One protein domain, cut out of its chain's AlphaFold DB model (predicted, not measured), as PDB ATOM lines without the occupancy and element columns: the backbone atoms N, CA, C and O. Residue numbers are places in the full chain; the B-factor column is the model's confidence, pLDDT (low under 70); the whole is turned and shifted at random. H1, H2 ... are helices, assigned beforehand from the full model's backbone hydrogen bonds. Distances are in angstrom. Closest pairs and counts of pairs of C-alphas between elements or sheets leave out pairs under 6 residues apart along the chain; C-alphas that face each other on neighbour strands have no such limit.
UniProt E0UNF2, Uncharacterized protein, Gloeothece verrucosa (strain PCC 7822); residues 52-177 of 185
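Overview. This is residues 52 to 177 of the 185 residues of an uncharacterized protein of Gloeothece verrucosa (strain PCC 7822) (UniProt E0UNF2). H2 and H3 form a long helical hairpin, a second, shorter hairpin of H5 and H6 packs on H3 through H6, and H1 makes a loose V with H2. The printed part has 126 residues with six named helices, H1 to H6 in order, all helix; it is compact, with a radius of gyration of the C-alphas of 15.1 A and spans of 43 by 36 by 21 A.

Along the chain. H1, residues 56 to 75, 28.0 A, begins at C-alpha 56 (305.612, 46.875, 88.390). H2 is residues 79 to 101, 33.3 A; H3, residues 106 to 130, 35.5 A, has a kink of 34 degrees near residue 124. H4 is residues 133 to 139, H5 141 to 152, and H6, 166 to 177, ends at C-alpha 177 (289.139, 46.566, 100.971).

Arrangement. H2 and H3 touch at a shallow tilt of 8 degrees, opposite ways; their closest C-alphas, Glu 83 and Tyr 130, are 5.2 A apart. H6 touches H3 at residues 118 to 128 alone, closest C-alphas Phe 125 and Ile 176, 5.6 A. H5 touches H6, closest C-alphas Ile 151 and Lys 170, 6.3 A. H4 touches H2, closest C-alphas Leu 90 and Tyr 139, 6.8 A. Every O i to N i+4 pair is within hydrogen-bond range in H1, H2, H4 and H6, against 19 of 21 in H3 and 6 of 8 in H5.

Size, cuts and confidence. The printed part has no cut; the H5 to H6 link is long, and pLDDT is under 70 at residues 52 to 60 and 152 to 166.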
ATOM      1  N   SER A  52     313.620  49.340  95.826       50.38
ATOM      2  CA  SER A  52     314.583  49.465  94.722       50.38
ATOM      3  C   SER A  52     313.980  49.311  93.318       50.38
ATOM      4  O   SER A  52     314.663  49.576  92.324       50.38
ATOM      5  N   LEU A  53     312.723  48.871  93.206       51.44
ATOM      6  CA  LEU A  53     312.116  48.464  91.943       51.44
ATOM      7  C   LEU A  53     311.054  49.471  91.485       51.44
ATOM      8  O   LEU A  53     309.889  49.403  91.861       51.44
ATOM      9  N   ASN A  54     311.441  50.346  90.555       56.94
ATOM     10  CA  ASN A  54     310.522  51.154  89.735       56.94
ATOM     11  C   ASN A  54     309.872  50.317  88.601       56.94
ATOM     12  O   ASN A  54     309.695  50.791  87.481       56.94
ATOM     13  N   ASP A  55     309.606  49.036  88.857       65.69
ATOM     14  CA  ASP A  55     309.224  48.034  87.858       65.69
ATOM     15  C   ASP A  55     308.069  47.184  88.403       65.69
ATOM     16  O   ASP A  55     308.258  46.318  89.262       65.69
ATOM     17  N   ASP A  56     306.862  47.467  87.910       64.31
ATOM     18  CA  ASP A  56     305.612  46.875  88.390       64.31
ATOM     19  C   ASP A  56     305.568  45.349  88.229       64.31
ATOM     20  O   ASP A  56     305.010  44.661  89.086       64.31
ATOM     21  N   GLU A  57     306.179  44.797  87.175       65.69
ATOM     22  CA  GLU A  57     306.210  43.347  86.948       65.69
ATOM     23  C   GLU A  57     307.120  42.646  87.957       65.69
ATOM     24  O   GLU A  57     306.763  41.601  88.507       65.69
ATOM     25  N   LYS A  58     308.285  43.237  88.252       67.44
ATOM     26  CA  LYS A  58     309.198  42.693  89.267       67.44
ATOM     27  C   LYS A  58     308.625  42.831  90.666       67.44
ATOM     28  O   LYS A  58     308.720  41.882  91.441       67.44
ATOM     29  N   ASN A  59     307.994  43.963  90.963       69.25
ATOM     30  CA  ASN A  59     307.268  44.159  92.210       69.25
ATOM     31  C   ASN A  59     306.224  43.061  92.394       69.25
ATOM     32  O   ASN A  59     306.262  42.350  93.396       69.25
ATOM     33  N   LEU A  60     305.366  42.838  91.392       69.69
ATOM     34  CA  LEU A  60     304.346  41.790  91.425       69.69
ATOM     35  C   LEU A  60     304.935  40.383  91.619       69.69
ATOM     36  O   LEU A  60     304.399  39.596  92.400       69.69
ATOM     37  N   ALA A  61     306.044  40.054  90.950       72.56
ATOM     38  CA  ALA A  61     306.719  38.771  91.138       72.56
ATOM     39  C   ALA A  61     307.217  38.584  92.585       72.56
ATOM     40  O   ALA A  61     307.029  37.512  93.167       72.56
ATOM     41  N   TYR A  62     307.776  39.636  93.192       71.50
ATOM     42  CA  TYR A  62     308.204  39.616  94.593       71.50
ATOM     43  C   TYR A  62     307.032  39.506  95.572       71.50
ATOM     44  O   TYR A  62     307.126  38.750  96.541       71.50
ATOM     45  N   PHE A  63     305.896  40.161  95.302       75.50
ATOM     46  CA  PHE A  63     304.667  39.963  96.083       75.50
ATOM     47  C   PHE A  63     304.242  38.504  96.123       75.50
ATOM     48  O   PHE A  63     303.930  37.978  97.191       75.50
ATOM     49  N   GLN A  64     304.238  37.850  94.963       77.38
ATOM     50  CA  GLN A  64     303.842  36.453  94.843       77.38
ATOM     51  C   GLN A  64     304.825  35.516  95.552       77.38
ATOM     52  O   GLN A  64     304.409  34.503  96.115       77.38
ATOM     53  N   GLU A  65     306.123  35.823  95.531       82.00
ATOM     54  CA  GLU A  65     307.135  35.062  96.266       82.00
ATOM     55  C   GLU A  65     306.918  35.167  97.780       82.00
ATOM     56  O   GLU A  65     306.829  34.143  98.464       82.00
ATOM     57  N   TYR A  66     306.729  36.385  98.289       79.62
ATOM     58  CA  TYR A  66     306.475  36.615  99.709       79.62
ATOM     59  C   TYR A  66     305.143  36.005 100.164       79.62
ATOM     60  O   TYR A  66     305.063  35.365 101.216       79.62
ATOM     61  N   GLN A  67     304.105  36.099  99.325       81.88
ATOM     62  CA  GLN A  67     302.828  35.431  99.560       81.88
ATOM     63  C   GLN A  67     303.010  33.917  99.694       81.88
ATOM     64  O   GLN A  67     302.509  33.322 100.647       81.88
ATOM     65  N   LYS A  68     303.751  33.281  98.778       85.62
ATOM     66  CA  LYS A  68     304.043  31.839  98.847       85.62
ATOM     67  C   LYS A  68     304.805  31.474 100.114       85.62
ATOM     68  O   LYS A  68     304.542  30.416 100.689       85.62
ATOM     69  N   TRP A  69     305.734  32.320 100.556       86.44
ATOM     70  CA  TRP A  69     306.443  32.109 101.814       86.44
ATOM     71  C   TRP A  69     305.483  32.139 103.011       86.44
ATOM     72  O   TRP A  69     305.464  31.169 103.773       86.44
ATOM     73  N   ILE A  70     304.624  33.161 103.135       84.31
ATOM     74  CA  ILE A  70     303.610  33.223 104.204       84.31
ATOM     75  C   ILE A  70     302.668  32.022 104.136       84.31
ATOM     76  O   ILE A  70     302.398  31.384 105.153       84.31
ATOM     77  N   GLU A  71     302.187  31.663 102.949       86.38
ATOM     78  CA  GLU A  71     301.313  30.506 102.759       86.38
ATOM     79  C   GLU A  71     301.975  29.205 103.207       86.38
ATOM     80  O   GLU A  71     301.357  28.403 103.912       86.38
ATOM     81  N   SER A  72     303.244  29.014 102.844       85.94
ATOM     82  CA  SER A  72     304.054  27.872 103.262       85.94
ATOM     83  C   SER A  72     304.248  27.859 104.779       85.94
ATOM     84  O   SER A  72     304.014  26.830 105.418       85.94
ATOM     85  N   TYR A  73     304.581  29.006 105.376       82.81
ATOM     86  CA  TYR A  73     304.751  29.155 106.819       82.81
ATOM     87  C   TYR A  73     303.462  28.813 107.578       82.81
ATOM     88  O   TYR A  73     303.465  28.004 108.510       82.81
ATOM     89  N   LEU A  74     302.330  29.375 107.143       83.06
ATOM     90  CA  LEU A  74     301.022  29.193 107.771       83.06
ATOM     91  C   LEU A  74     300.411  27.812 107.504       83.06
ATOM     92  O   LEU A  74     299.546  27.370 108.265       83.06
ATOM     93  N   SER A  75     300.862  27.097 106.467       84.56
ATOM     94  CA  SER A  75     300.329  25.781 106.086       84.56
ATOM     95  C   SER A  75     300.392  24.754 107.222       84.56
ATOM     96  O   SER A  75     299.520  23.888 107.323       84.56
ATOM     97  N   PHE A  76     301.372  24.891 108.120       80.44
ATOM     98  CA  PHE A  76     301.588  23.996 109.255       80.44
ATOM     99  C   PHE A  76     300.678  24.266 110.459       80.44
ATOM    100  O   PHE A  76     300.611  23.421 111.352       80.44
ATOM    101  N   TYR A  77     299.998  25.414 110.490       79.25
ATOM    102  CA  TYR A  77     299.113  25.826 111.578       79.25
ATOM    103  C   TYR A  77     297.672  25.373 111.321       79.25
ATOM    104  O   TYR A  77     297.240  25.276 110.167       79.25
ATOM    105  N   HIS A  78     296.906  25.137 112.389       82.50
ATOM    106  CA  HIS A  78     295.455  24.971 112.287       82.50
ATOM    107  C   HIS A  78     294.776  26.294 111.900       82.50
ATOM    108  O   HIS A  78     295.311  27.352 112.217       82.50
ATOM    109  N   PRO A  79     293.594  26.273 111.252       83.62
ATOM    110  CA  PRO A  79     292.888  27.498 110.857       83.62
ATOM    111  C   PRO A  79     292.702  28.514 111.996       83.62
ATOM    112  O   PRO A  79     293.009  29.685 111.811       83.62
ATOM    113  N   GLU A  80     292.303  28.047 113.183       83.31
ATOM    114  CA  GLU A  80     292.138  28.864 114.401       83.31
ATOM    115  C   GLU A  80     293.455  29.549 114.816       83.31
ATOM    116  O   GLU A  80     293.480  30.716 115.202       83.31
ATOM    117  N   ASP A  81     294.576  28.834 114.689       84.50
ATOM    118  CA  ASP A  81     295.903  29.354 115.013       84.50
ATOM    119  C   ASP A  81     296.386  30.356 113.943       84.50
ATOM    120  O   ASP A  81     297.063  31.328 114.269       84.50
ATOM    121  N   ARG A  82     296.018  30.169 112.666       87.00
ATOM    122  CA  ARG A  82     296.351  31.115 111.582       87.00
ATOM    123  C   ARG A  82     295.663  32.458 111.786       87.00
ATOM    124  O   ARG A  82     296.316  33.490 111.667       87.00
ATOM    125  N   GLU A  83     294.372  32.430 112.115       89.00
ATOM    126  CA  GLU A  83     293.618  33.641 112.437       89.00
ATOM    127  C   GLU A  83     294.230  34.345 113.646       89.00
ATOM    128  O   GLU A  83     294.568  35.523 113.573       89.00
ATOM    129  N   LYS A  84     294.448  33.604 114.740       87.25
ATOM    130  CA  LYS A  84     295.034  34.154 115.962       87.25
ATOM    131  C   LYS A  84     296.401  34.792 115.716       87.25
ATOM    132  O   LYS A  84     296.688  35.847 116.273       87.25
ATOM    133  N   LEU A  85     297.244  34.165 114.896       85.38
ATOM    134  CA  LEU A  85     298.538  34.725 114.516       85.38
ATOM    135  C   LEU A  85     298.365  36.037 113.738       85.38
ATOM    136  O   LEU A  85     299.004  37.022 114.094       85.38
ATOM    137  N   GLY A  86     297.470  36.064 112.745       87.06
ATOM    138  CA  GLY A  86     297.152  37.277 111.987       87.06
ATOM    139  C   GLY A  86     296.672  38.419 112.880       87.06
ATOM    140  O   GLY A  86     297.204  39.518 112.788       87.06
ATOM    141  N   VAL A  87     295.754  38.140 113.810       89.75
ATOM    142  CA  VAL A  87     295.248  39.126 114.781       89.75
ATOM    143  C   VAL A  87     296.368  39.676 115.664       89.75
ATOM    144  O   VAL A  87     296.465  40.881 115.850       89.75
ATOM    145  N   ILE A  88     297.258  38.821 116.181       87.31
ATOM    146  CA  ILE A  88     298.377  39.271 117.026       87.31
ATOM    147  C   ILE A  88     299.345  40.166 116.246       87.31
ATOM    148  O   ILE A  88     299.866  41.133 116.796       87.31
ATOM    149  N   ILE A  89     299.619  39.836 114.983       84.88
ATOM    150  CA  ILE A  89     300.514  40.631 114.137       84.88
ATOM    151  C   ILE A  89     299.870  41.978 113.825       84.88
ATOM    152  O   ILE A  89     300.495  43.006 114.059       84.88
ATOM    153  N   LEU A  90     298.622  41.976 113.353       89.38
ATOM    154  CA  LEU A  90     297.888  43.195 113.024       89.38
ATOM    155  C   LEU A  90     297.732  44.102 114.247       89.38
ATOM    156  O   LEU A  90     297.990  45.296 114.144       89.38
ATOM    157  N   GLY A  91     297.434  43.538 115.421       89.50
ATOM    158  CA  GLY A  91     297.384  44.285 116.679       89.50
ATOM    159  C   GLY A  91     298.665  45.072 116.960       89.50
ATOM    160  O   GLY A  91     298.591  46.241 117.316       89.50
ATOM    161  N   LYS A  92     299.847  44.499 116.690       86.88
ATOM    162  CA  LYS A  92     301.117  45.226 116.865       86.88
ATOM    163  C   LYS A  92     301.277  46.417 115.928       86.88
ATOM    164  O   LYS A  92     301.878  47.409 116.336       86.88
ATOM    165  N   PHE A  93     300.776  46.317 114.698       88.31
ATOM    166  CA  PHE A  93     300.767  47.454 113.783       88.31
ATOM    167  C   PHE A  93     299.861  48.555 114.331       88.31
ATOM    168  O   PHE A  93     300.264  49.711 114.358       88.31
ATOM    169  N   TYR A  94     298.676  48.232 114.844       89.88
ATOM    170  CA  TYR A  94     297.813  49.254 115.444       89.88
ATOM    171  C   TYR A  94     298.407  49.855 116.736       89.88
ATOM    172  O   TYR A  94     298.371  51.074 116.895       89.88
ATOM    173  N   ASP A  95     299.086  49.064 117.578       90.50
ATOM    174  CA  ASP A  95     299.863  49.573 118.726       90.50
ATOM    175  C   ASP A  95     301.007  50.515 118.290       90.50
ATOM    176  O   ASP A  95     301.452  51.399 119.030       90.50
ATOM    177  N   GLU A  96     301.585  50.291 117.110       89.00
ATOM    178  CA  GLU A  96     302.582  51.180 116.516       89.00
ATOM    179  C   GLU A  96     301.959  52.474 115.997       89.00
ATOM    180  O   GLU A  96     302.484  53.545 116.301       89.00
ATOM    181  N   LEU A  97     300.814  52.403 115.316       90.69
ATOM    182  CA  LEU A  97     300.082  53.588 114.871       90.69
ATOM    183  C   LEU A  97     299.747  54.510 116.048       90.69
ATOM    184  O   LEU A  97     299.981  55.717 115.963       90.69
ATOM    185  N   GLU A  98     299.259  53.958 117.161       90.94
ATOM    186  CA  GLU A  98     298.992  54.733 118.379       90.94
ATOM    187  C   GLU A  98     300.253  55.449 118.885       90.94
ATOM    188  O   GLU A  98     300.204  56.622 119.258       90.94
ATOM    189  N   ARG A  99     301.415  54.784 118.848       91.75
ATOM    190  CA  ARG A  99     302.698  55.396 119.231       91.75
ATOM    191  C   ARG A  99     303.121  56.504 118.267       91.75
ATOM    192  O   ARG A  99     303.581  57.548 118.729       91.75
ATOM    193  N   ILE A 100     302.936  56.311 116.961       87.69
ATOM    194  CA  ILE A 100     303.228  57.317 115.928       87.69
ATOM    195  C   ILE A 100     302.351  58.562 116.127       87.69
ATOM    196  O   ILE A 100     302.838  59.690 116.038       87.69
ATOM    197  N   GLN A 101     301.074  58.390 116.473       86.19
ATOM    198  CA  GLN A 101     300.150  59.505 116.714       86.19
ATOM    199  C   GLN A 101     300.575  60.413 117.882       86.19
ATOM    200  O   GLN A 101     300.235  61.598 117.890       86.19
ATOM    201  N   LEU A 102     301.356  59.896 118.838       91.75
ATOM    202  CA  LEU A 102     301.886  60.660 119.974       91.75
ATOM    203  C   LEU A 102     303.121  61.511 119.626       91.75
ATOM    204  O   LEU A 102     303.579  62.302 120.461       91.75
ATOM    205  N   LEU A 103     303.676  61.374 118.418       89.06
ATOM    206  CA  LEU A 103     304.811  62.175 117.969       89.06
ATOM    207  C   LEU A 103     304.413  63.649 117.824       89.06
ATOM    208  O   LEU A 103     303.396  63.999 117.226       89.06
ATOM    209  N   ARG A 104     305.251  64.532 118.382       87.69
ATOM    210  CA  ARG A 104     305.052  65.993 118.337       87.69
ATOM    211  C   ARG A 104     305.531  66.621 117.033       87.69
ATOM    212  O   ARG A 104     305.010  67.656 116.635       87.69
ATOM    213  N   ASP A 105     306.553  66.024 116.431       91.88
ATOM    214  CA  ASP A 105     307.105  66.456 115.153       91.88
ATOM    215  C   ASP A 105     306.163  66.008 114.035       91.88
ATOM    216  O   ASP A 105     305.915  64.815 113.856       91.88
ATOM    217  N   HIS A 106     305.603  66.987 113.332       80.00
ATOM    218  CA  HIS A 106     304.608  66.767 112.295       80.00
ATOM    219  C   HIS A 106     305.180  66.020 111.087       80.00
ATOM    220  O   HIS A 106     304.538  65.100 110.585       80.00
ATOM    221  N   ASP A 107     306.385  66.383 110.655       77.31
ATOM    222  CA  ASP A 107     306.990  65.839 109.440       77.31
ATOM    223  C   ASP A 107     307.448  64.402 109.693       77.31
ATOM    224  O   ASP A 107     307.133  63.500 108.919       77.31
ATOM    225  N   ASN A 108     308.065  64.156 110.853       80.38
ATOM    226  CA  ASN A 108     308.416  62.805 111.287       80.38
ATOM    227  C   ASN A 108     307.175  61.908 111.432       80.38
ATOM    228  O   ASN A 108     307.191  60.739 111.047       80.38
ATOM    229  N   ARG A 109     306.070  62.454 111.957       80.44
ATOM    230  CA  ARG A 109     304.810  61.715 112.065       80.44
ATOM    231  C   ARG A 109     304.263  61.335 110.692       80.44
ATOM    232  O   ARG A 109     303.825  60.203 110.532       80.44
ATOM    233  N   ILE A 110     304.289  62.242 109.714       77.44
ATOM    234  CA  ILE A 110     303.831  61.944 108.349       77.44
ATOM    235  C   ILE A 110     304.650  60.807 107.741       77.44
ATOM    236  O   ILE A 110     304.065  59.852 107.235       77.44
ATOM    237  N   THR A 111     305.982  60.879 107.823       76.25
ATOM    238  CA  THR A 111     306.855  59.828 107.286       76.25
ATOM    239  C   THR A 111     306.566  58.475 107.934       76.25
ATOM    240  O   THR A 111     306.361  57.497 107.222       76.25
ATOM    241  N   GLN A 112     306.451  58.420 109.264       80.06
ATOM    242  CA  GLN A 112     306.173  57.160 109.961       80.06
ATOM    243  C   GLN A 112     304.765  56.618 109.690       80.06
ATOM    244  O   GLN A 112     304.597  55.409 109.583       80.06
ATOM    245  N   VAL A 113     303.749  57.477 109.533       82.50
ATOM    246  CA  VAL A 113     302.414  57.023 109.105       82.50
ATOM    247  C   VAL A 113     302.477  56.434 107.698       82.50
ATOM    248  O   VAL A 113     301.860  55.401 107.456       82.50
ATOM    249  N   ALA A 114     303.224  57.047 106.777       75.56
ATOM    250  CA  ALA A 114     303.386  56.507 105.431       75.56
ATOM    251  C   ALA A 114     304.065  55.126 105.459       75.56
ATOM    252  O   ALA A 114     303.550  54.190 104.854       75.56
ATOM    253  N   GLU A 115     305.157  54.974 106.212       76.44
ATOM    254  CA  GLU A 115     305.829  53.684 106.441       76.44
ATOM    255  C   GLU A 115     304.893  52.632 107.029       76.44
ATOM    256  O   GLU A 115     304.766  51.528 106.491       76.44
ATOM    257  N   TRP A 116     304.155  53.014 108.065       85.75
ATOM    258  CA  TRP A 116     303.171  52.158 108.701       85.75
ATOM    259  C   TRP A 116     302.077  51.697 107.730       85.75
ATOM    260  O   TRP A 116     301.781  50.503 107.670       85.75
ATOM    261  N   VAL A 117     301.504  52.610 106.933       83.44
ATOM    262  CA  VAL A 117     300.461  52.279 105.947       83.44
ATOM    263  C   VAL A 117     300.968  51.232 104.960       83.44
ATOM    264  O   VAL A 117     300.256  50.279 104.643       83.44
ATOM    265  N   MET A 118     302.205  51.375 104.487       77.31
ATOM    266  CA  MET A 118     302.788  50.414 103.555       77.31
ATOM    267  C   MET A 118     302.870  49.024 104.180       77.31
ATOM    268  O   MET A 118     302.409  48.049 103.585       77.31
ATOM    269  N   GLN A 119     303.406  48.926 105.393       78.94
ATOM    270  CA  GLN A 119     303.586  47.642 106.060       78.94
ATOM    271  C   GLN A 119     302.249  46.999 106.456       78.94
ATOM    272  O   GLN A 119     302.054  45.802 106.231       78.94
ATOM    273  N   VAL A 120     301.294  47.771 106.983       86.44
ATOM    274  CA  VAL A 120     300.002  47.223 107.416       86.44
ATOM    275  C   VAL A 120     299.162  46.746 106.230       86.44
ATOM    276  O   VAL A 120     298.548  45.687 106.319       86.44
ATOM    277  N   VAL A 121     299.182  47.447 105.089       85.50
ATOM    278  CA  VAL A 121     298.470  47.025 103.868       85.50
ATOM    279  C   VAL A 121     299.025  45.703 103.350       85.50
ATOM    280  O   VAL A 121     298.253  44.801 103.021       85.50
ATOM    281  N   LEU A 122     300.353  45.549 103.342       80.12
ATOM    282  CA  LEU A 122     301.016  44.291 102.989       80.12
ATOM    283  C   LEU A 122     300.581  43.153 103.908       80.12
ATOM    284  O   LEU A 122     300.179  42.081 103.457       80.12
ATOM    285  N   VAL A 123     300.631  43.377 105.215       84.38
ATOM    286  CA  VAL A 123     300.262  42.356 106.199       84.38
ATOM    287  C   VAL A 123     298.786  41.994 106.072       84.38
ATOM    288  O   VAL A 123     298.457  40.809 106.017       84.38
ATOM    289  N   CYS A 124     297.899  42.982 105.949       88.69
ATOM    290  CA  CYS A 124     296.478  42.764 105.698       88.69
ATOM    291  C   CYS A 124     296.260  41.928 104.438       88.69
ATOM    292  O   CYS A 124     295.510  40.956 104.489       88.69
ATOM    293  N   PHE A 125     296.960  42.231 103.346       86.50
ATOM    294  CA  PHE A 125     296.889  41.468 102.102       86.50
ATOM    295  C   PHE A 125     297.198  39.984 102.320       86.50
ATOM    296  O   PHE A 125     296.411  39.113 101.941       86.50
ATOM    297  N   TYR A 126     298.288  39.674 103.020       85.25
ATOM    298  CA  TYR A 126     298.683  38.284 103.245       85.25
ATOM    299  C   TYR A 126     297.785  37.545 104.245       85.25
ATOM    300  O   TYR A 126     297.548  36.340 104.094       85.25
ATOM    301  N   PHE A 127     297.279  38.241 105.266       88.06
ATOM    302  CA  PHE A 127     296.512  37.620 106.344       88.06
ATOM    303  C   PHE A 127     295.001  37.600 106.115       88.06
ATOM    304  O   PHE A 127     294.333  36.734 106.680       88.06
ATOM    305  N   LYS A 128     294.453  38.460 105.248       90.31
ATOM    306  CA  LYS A 128     293.007  38.632 105.018       90.31
ATOM    307  C   LYS A 128     292.246  37.317 104.852       90.31
ATOM    308  O   LYS A 128     291.208  37.114 105.481       90.31
ATOM    309  N   LYS A 129     292.767  36.388 104.046       88.81
ATOM    310  CA  LYS A 129     292.111  35.094 103.778       88.81
ATOM    311  C   LYS A 129     292.039  34.156 104.987       88.81
ATOM    312  O   LYS A 129     291.290  33.183 104.957       88.81
ATOM    313  N   TYR A 130     292.818  34.430 106.029       89.81
ATOM    314  CA  TYR A 130     292.829  33.678 107.281       89.81
ATOM    315  C   TYR A 130     292.014  34.356 108.389       89.81
ATOM    316  O   TYR A 130     291.798  33.734 109.423       89.81
ATOM    317  N   LEU A 131     291.555  35.594 108.182       90.25
ATOM    318  CA  LEU A 131     290.723  36.326 109.134       90.25
ATOM    319  C   LEU A 131     289.240  36.006 108.925       90.25
ATOM    320  O   LEU A 131     288.757  35.979 107.783       90.25
ATOM    321  N   SER A 132     288.510  35.816 110.027       91.44
ATOM    322  CA  SER A 132     287.045  35.808 110.038       91.44
ATOM    323  C   SER A 132     286.479  37.184 109.664       91.44
ATOM    324  O   SER A 132     287.182  38.186 109.792       91.44
ATOM    325  N   PRO A 133     285.201  37.264 109.245       92.38
ATOM    326  CA  PRO A 133     284.560  38.537 108.910       92.38
ATOM    327  C   PRO A 133     284.709  39.594 110.009       92.38
ATOM    328  O   PRO A 133     285.161  40.697 109.732       92.38
ATOM    329  N   ARG A 134     284.485  39.210 111.272       92.94
ATOM    330  CA  ARG A 134     284.652  40.101 112.427       92.94
ATOM    331  C   ARG A 134     286.069  40.676 112.535       92.94
ATOM    332  O   ARG A 134     286.232  41.845 112.849       92.94
ATOM    333  N   MET A 135     287.099  39.863 112.300       92.00
ATOM    334  CA  MET A 135     288.485  40.345 112.368       92.00
ATOM    335  C   MET A 135     288.847  41.216 111.160       92.00
ATOM    336  O   MET A 135     289.730  42.061 111.258       92.00
ATOM    337  N   ARG A 136     288.167  41.058 110.019       92.88
ATOM    338  CA  ARG A 136     288.324  41.982 108.886       92.88
ATOM    339  C   ARG A 136     287.686  43.337 109.185       92.88
ATOM    340  O   ARG A 136     288.324  44.346 108.922       92.88
ATOM    341  N   GLU A 137     286.504  43.355 109.794       91.31
ATOM    342  CA  GLU A 137     285.873  44.590 110.285       91.31
ATOM    343  C   GLU A 137     286.792  45.322 111.278       91.31
ATOM    344  O   GLU A 137     287.001  46.523 111.182       91.31
ATOM    345  N   GLU A 138     287.422  44.588 112.200       92.19
ATOM    346  CA  GLU A 138     288.269  45.188 113.236       92.19
ATOM    347  C   GLU A 138     289.624  45.701 112.712       92.19
ATOM    348  O   GLU A 138     290.091  46.740 113.170       92.19
ATOM    349  N   TYR A 139     290.262  44.999 111.765       91.19
ATOM    350  CA  TYR A 139     291.650  45.284 111.364       91.19
ATOM    351  C   TYR A 139     291.834  45.756 109.915       91.19
ATOM    352  O   TYR A 139     292.891  46.307 109.605       91.19
ATOM    353  N   ILE A 140     290.866  45.538 109.021       91.50
ATOM    354  CA  ILE A 140     290.961  45.932 107.604       91.50
ATOM    355  C   ILE A 140     290.118  47.175 107.317       91.50
ATOM    356  O   ILE A 140     290.627  48.097 106.687       91.50
ATOM    357  N   GLU A 141     288.872  47.248 107.790       88.69
ATOM    358  CA  GLU A 141     288.013  48.422 107.546       88.69
ATOM    359  C   GLU A 141     288.615  49.759 108.022       88.69
ATOM    360  O   GLU A 141     288.474  50.748 107.299       88.69
ATOM    361  N   PRO A 142     289.372  49.835 109.141       90.94
ATOM    362  CA  PRO A 142     290.024  51.082 109.548       90.94
ATOM    363  C   PRO A 142     291.086  51.598 108.567       90.94
ATOM    364  O   PRO A 142     291.558  52.722 108.727       90.94
ATOM    365  N   LEU A 143     291.467  50.814 107.553       90.06
ATOM    366  CA  LEU A 143     292.362  51.249 106.482       90.06
ATOM    367  C   LEU A 143     291.646  52.061 105.395       90.06
ATOM    368  O   LEU A 143     292.311  52.713 104.590       90.06
ATOM    369  N   GLN A 144     290.311  52.073 105.369       89.31
ATOM    370  CA  GLN A 144     289.551  52.795 104.351       89.31
ATOM    371  C   GLN A 144     289.806  54.316 104.343       89.31
ATOM    372  O   GLN A 144     290.069  54.844 103.263       89.31
ATOM    373  N   PRO A 145     289.838  55.032 105.486       86.50
ATOM    374  CA  PRO A 145     290.193  56.451 105.493       86.50
ATOM    375  C   PRO A 145     291.590  56.717 104.915       86.50
ATOM    376  O   PRO A 145     291.783  57.682 104.186       86.50
ATOM    377  N   PHE A 146     292.558  55.826 105.164       85.12
ATOM    378  CA  PHE A 146     293.902  55.946 104.592       85.12
ATOM    379  C   PHE A 146     293.898  55.753 103.076       85.12
ATOM    380  O   PHE A 146     294.641  56.442 102.384       85.12
ATOM    381  N   TYR A 147     293.066  54.857 102.543       83.12
ATOM    382  CA  TYR A 147     292.873  54.739 101.097       83.12
ATOM    383  C   TYR A 147     292.292  56.027 100.505       83.12
ATOM    384  O   TYR A 147     292.821  56.554  99.528       83.12
ATOM    385  N   GLU A 148     291.230  56.558 101.108       82.81
ATOM    386  CA  GLU A 148     290.578  57.779 100.632       82.81
ATOM    387  C   GLU A 148     291.548  58.974 100.666       82.81
ATOM    388  O   GLU A 148     291.721  59.669  99.664       82.81
ATOM    389  N   ASP A 149     292.279  59.155 101.764       76.75
ATOM    390  CA  ASP A 149     293.198  60.282 101.923       76.75
ATOM    391  C   ASP A 149     294.484  60.136 101.099       76.75
ATOM    392  O   ASP A 149     294.902  61.074 100.420       76.75
ATOM    393  N   LEU A 150     295.123  58.965 101.110       72.12
ATOM    394  CA  LEU A 150     296.432  58.793 100.471       72.12
ATOM    395  C   LEU A 150     296.329  58.514  98.973       72.12
ATOM    396  O   LEU A 150     297.193  58.958  98.214       72.12
ATOM    397  N   ILE A 151     295.299  57.780  98.544       70.62
ATOM    398  CA  ILE A 151     295.165  57.321  97.157       70.62
ATOM    399  C   ILE A 151     294.205  58.204  96.360       70.62
ATOM    400  O   ILE A 151     294.521  58.539  95.217       70.62
ATOM    401  N   LEU A 152     293.052  58.592  96.919       68.25
ATOM    402  CA  LEU A 152     292.080  59.416  96.183       68.25
ATOM    403  C   LEU A 152     292.409  60.911  96.260       68.25
ATOM    404  O   LEU A 152     292.286  61.601  95.250       68.25
ATOM    405  N   ASN A 153     292.879  61.399  97.413       61.72
ATOM    406  CA  ASN A 153     293.182  62.821  97.616       61.72
ATOM    407  C   ASN A 153     294.642  63.212  97.292       61.72
ATOM    408  O   ASN A 153     295.006  64.375  97.461       61.72
ATOM    409  N   MET A 154     295.457  62.275  96.778       54.53
ATOM    410  CA  MET A 154     296.834  62.477  96.281       54.53
ATOM    411  C   MET A 154     297.705  63.397  97.162       54.53
ATOM    412  O   MET A 154     298.339  64.331  96.674       54.53
ATOM    413  N   THR A 155     297.783  63.131  98.467       55.38
ATOM    414  CA  THR A 155     298.760  63.803  99.348       55.38
ATOM    415  C   THR A 155     300.107  63.084  99.429       55.38
ATOM    416  O   THR A 155     300.965  63.500 100.207       55.38
ATOM    417  N   PHE A 156     300.334  62.022  98.645       52.94
ATOM    418  CA  PHE A 156     301.669  61.434  98.515       52.94
ATOM    419  C   PHE A 156     302.558  62.395  97.726       52.94
ATOM    420  O   PHE A 156     302.525  62.438  96.498       52.94
ATOM    421  N   ASP A 157     303.320  63.199  98.461       50.56
ATOM    422  CA  ASP A 157     304.369  64.047  97.915       50.56
ATOM    423  C   ASP A 157     305.288  63.186  97.032       50.56
ATOM    424  O   ASP A 157     305.908  62.237  97.514       50.56
ATOM    425  N   GLU A 158     305.381  63.506  95.736       48.56
ATOM    426  CA  GLU A 158     306.278  62.836  94.778       48.56
ATOM    427  C   GLU A 158     307.753  62.876  95.238       48.56
ATOM    428  O   GLU A 158     308.603  62.149  94.721       48.56
ATOM    429  N   ASN A 159     308.069  63.707  96.239       42.22
ATOM    430  CA  ASN A 159     309.374  63.785  96.880       42.22
ATOM    431  C   ASN A 159     309.636  62.720  97.960       42.22
ATOM    432  O   ASN A 159     310.769  62.657  98.454       42.22
ATOM    433  N   LEU A 160     308.672  61.856  98.307       46.69
ATOM    434  CA  LEU A 160     308.925  60.611  99.048       46.69
ATOM    435  C   LEU A 160     309.703  59.651  98.132       46.69
ATOM    436  O   LEU A 160     309.173  58.704  97.564       46.69
ATOM    437  N   LYS A 161     311.005  59.918  97.977       42.88
ATOM    438  CA  LYS A 161     311.971  59.189  97.129       42.88
ATOM    439  C   LYS A 161     312.194  57.721  97.529       42.88
ATOM    440  O   LYS A 161     313.089  57.073  96.993       42.88
ATOM    441  N   SER A 162     311.429  57.207  98.480       46.75
ATOM    442  CA  SER A 162     311.565  55.877  99.057       46.75
ATOM    443  C   SER A 162     310.182  55.363  99.440       46.75
ATOM    444  O   SER A 162     309.696  55.617 100.539       46.75
ATOM    445  N   GLY A 163     309.537  54.671  98.506       49.59
ATOM    446  CA  GLY A 163     308.247  54.033  98.719       49.59
ATOM    447  C   GLY A 163     307.815  53.197  97.501       49.59
ATOM    448  O   GLY A 163     308.354  53.393  96.413       49.59
ATOM    449  N   PRO A 164     306.867  52.257  97.671       52.31
ATOM    450  CA  PRO A 164     306.157  51.581  96.600       52.31
ATOM    451  C   PRO A 164     305.674  52.573  95.559       52.31
ATOM    452  O   PRO A 164     305.180  53.648  95.904       52.31
ATOM    453  N   ASN A 165     305.666  52.141  94.301       64.31
ATOM    454  CA  ASN A 165     304.875  52.794  93.269       64.31
ATOM    455  C   ASN A 165     303.423  52.994  93.783       64.31
ATOM    456  O   ASN A 165     302.777  52.004  94.157       64.31
ATOM    457  N   PRO A 166     302.883  54.230  93.794       66.56
ATOM    458  CA  PRO A 166     301.508  54.517  94.217       66.56
ATOM    459  C   PRO A 166     300.451  53.636  93.535       66.56
ATOM    460  O   PRO A 166     299.432  53.301  94.138       66.56
ATOM    461  N   ILE A 167     300.712  53.197  92.298       70.06
ATOM    462  CA  ILE A 167     299.857  52.266  91.547       70.06
ATOM    463  C   ILE A 167     299.784  50.902  92.240       70.06
ATOM    464  O   ILE A 167     298.709  50.315  92.360       70.06
ATOM    465  N   THR A 168     300.920  50.384  92.703       71.56
ATOM    466  CA  THR A 168     300.987  49.110  93.423       71.56
ATOM    467  C   THR A 168     300.274  49.209  94.765       71.56
ATOM    468  O   THR A 168     299.469  48.340  95.090       71.56
ATOM    469  N   LEU A 169     300.510  50.292  95.513       75.56
ATOM    470  CA  LEU A 169     299.855  50.519  96.801       75.56
ATOM    471  C   LEU A 169     298.330  50.606  96.645       75.56
ATOM    472  O   LEU A 169     297.596  49.950  97.381       75.56
ATOM    473  N   LYS A 170     297.856  51.335  95.627       78.75
ATOM    474  CA  LYS A 170     296.436  51.413  95.269       78.75
ATOM    475  C   LYS A 170     295.824  50.034  95.009       78.75
ATOM    476  O   LYS A 170     294.778  49.733  95.572       78.75
ATOM    477  N   LYS A 171     296.472  49.189  94.198       78.69
ATOM    478  CA  LYS A 171     295.973  47.833  93.895       78.69
ATOM    479  C   LYS A 171     295.853  46.968  95.149       78.69
ATOM    480  O   LYS A 171     294.861  46.267  95.308       78.69
ATOM    481  N   LEU A 172     296.835  47.039  96.049       80.44
ATOM    482  CA  LEU A 172     296.787  46.297  97.311       80.44
ATOM    483  C   LEU A 172     295.632  46.764  98.193       80.44
ATOM    484  O   LEU A 172     294.918  45.930  98.739       80.44
ATOM    485  N   PHE A 173     295.431  48.079  98.307       87.00
ATOM    486  CA  PHE A 173     294.297  48.640  99.032       87.00
ATOM    487  C   PHE A 173     292.961  48.163  98.463       87.00
ATOM    488  O   PHE A 173     292.111  47.700  99.219       87.00
ATOM    489  N   GLU A 174     292.787  48.245  97.143       86.75
ATOM    490  CA  GLU A 174     291.569  47.777  96.475       86.75
ATOM    491  C   GLU A 174     291.320  46.291  96.754       86.75
ATOM    492  O   GLU A 174     290.203  45.901  97.098       86.75
ATOM    493  N   GLU A 175     292.369  45.467  96.712       86.38
ATOM    494  CA  GLU A 175     292.258  44.039  96.998       86.38
ATOM    495  C   GLU A 175     291.899  43.750  98.463       86.38
ATOM    496  O   GLU A 175     291.040  42.901  98.730       86.38
ATOM    497  N   ILE A 176     292.504  44.444  99.436       88.88
ATOM    498  CA  ILE A 176     292.188  44.206 100.853       88.88
ATOM    499  C   ILE A 176     290.816  44.756 101.238       88.88
ATOM    500  O   ILE A 176     290.098  44.068 101.964       88.88
ATOM    501  N   LEU A 177     290.421  45.911 100.699       88.38
ATOM    502  CA  LEU A 177     289.139  46.566 100.971       88.38
ATOM    503  C   LEU A 177     287.982  46.020 100.117       88.38
ATOM    504  O   LEU A 177     286.845  46.429 100.316       88.38
TER     505      LEU A 177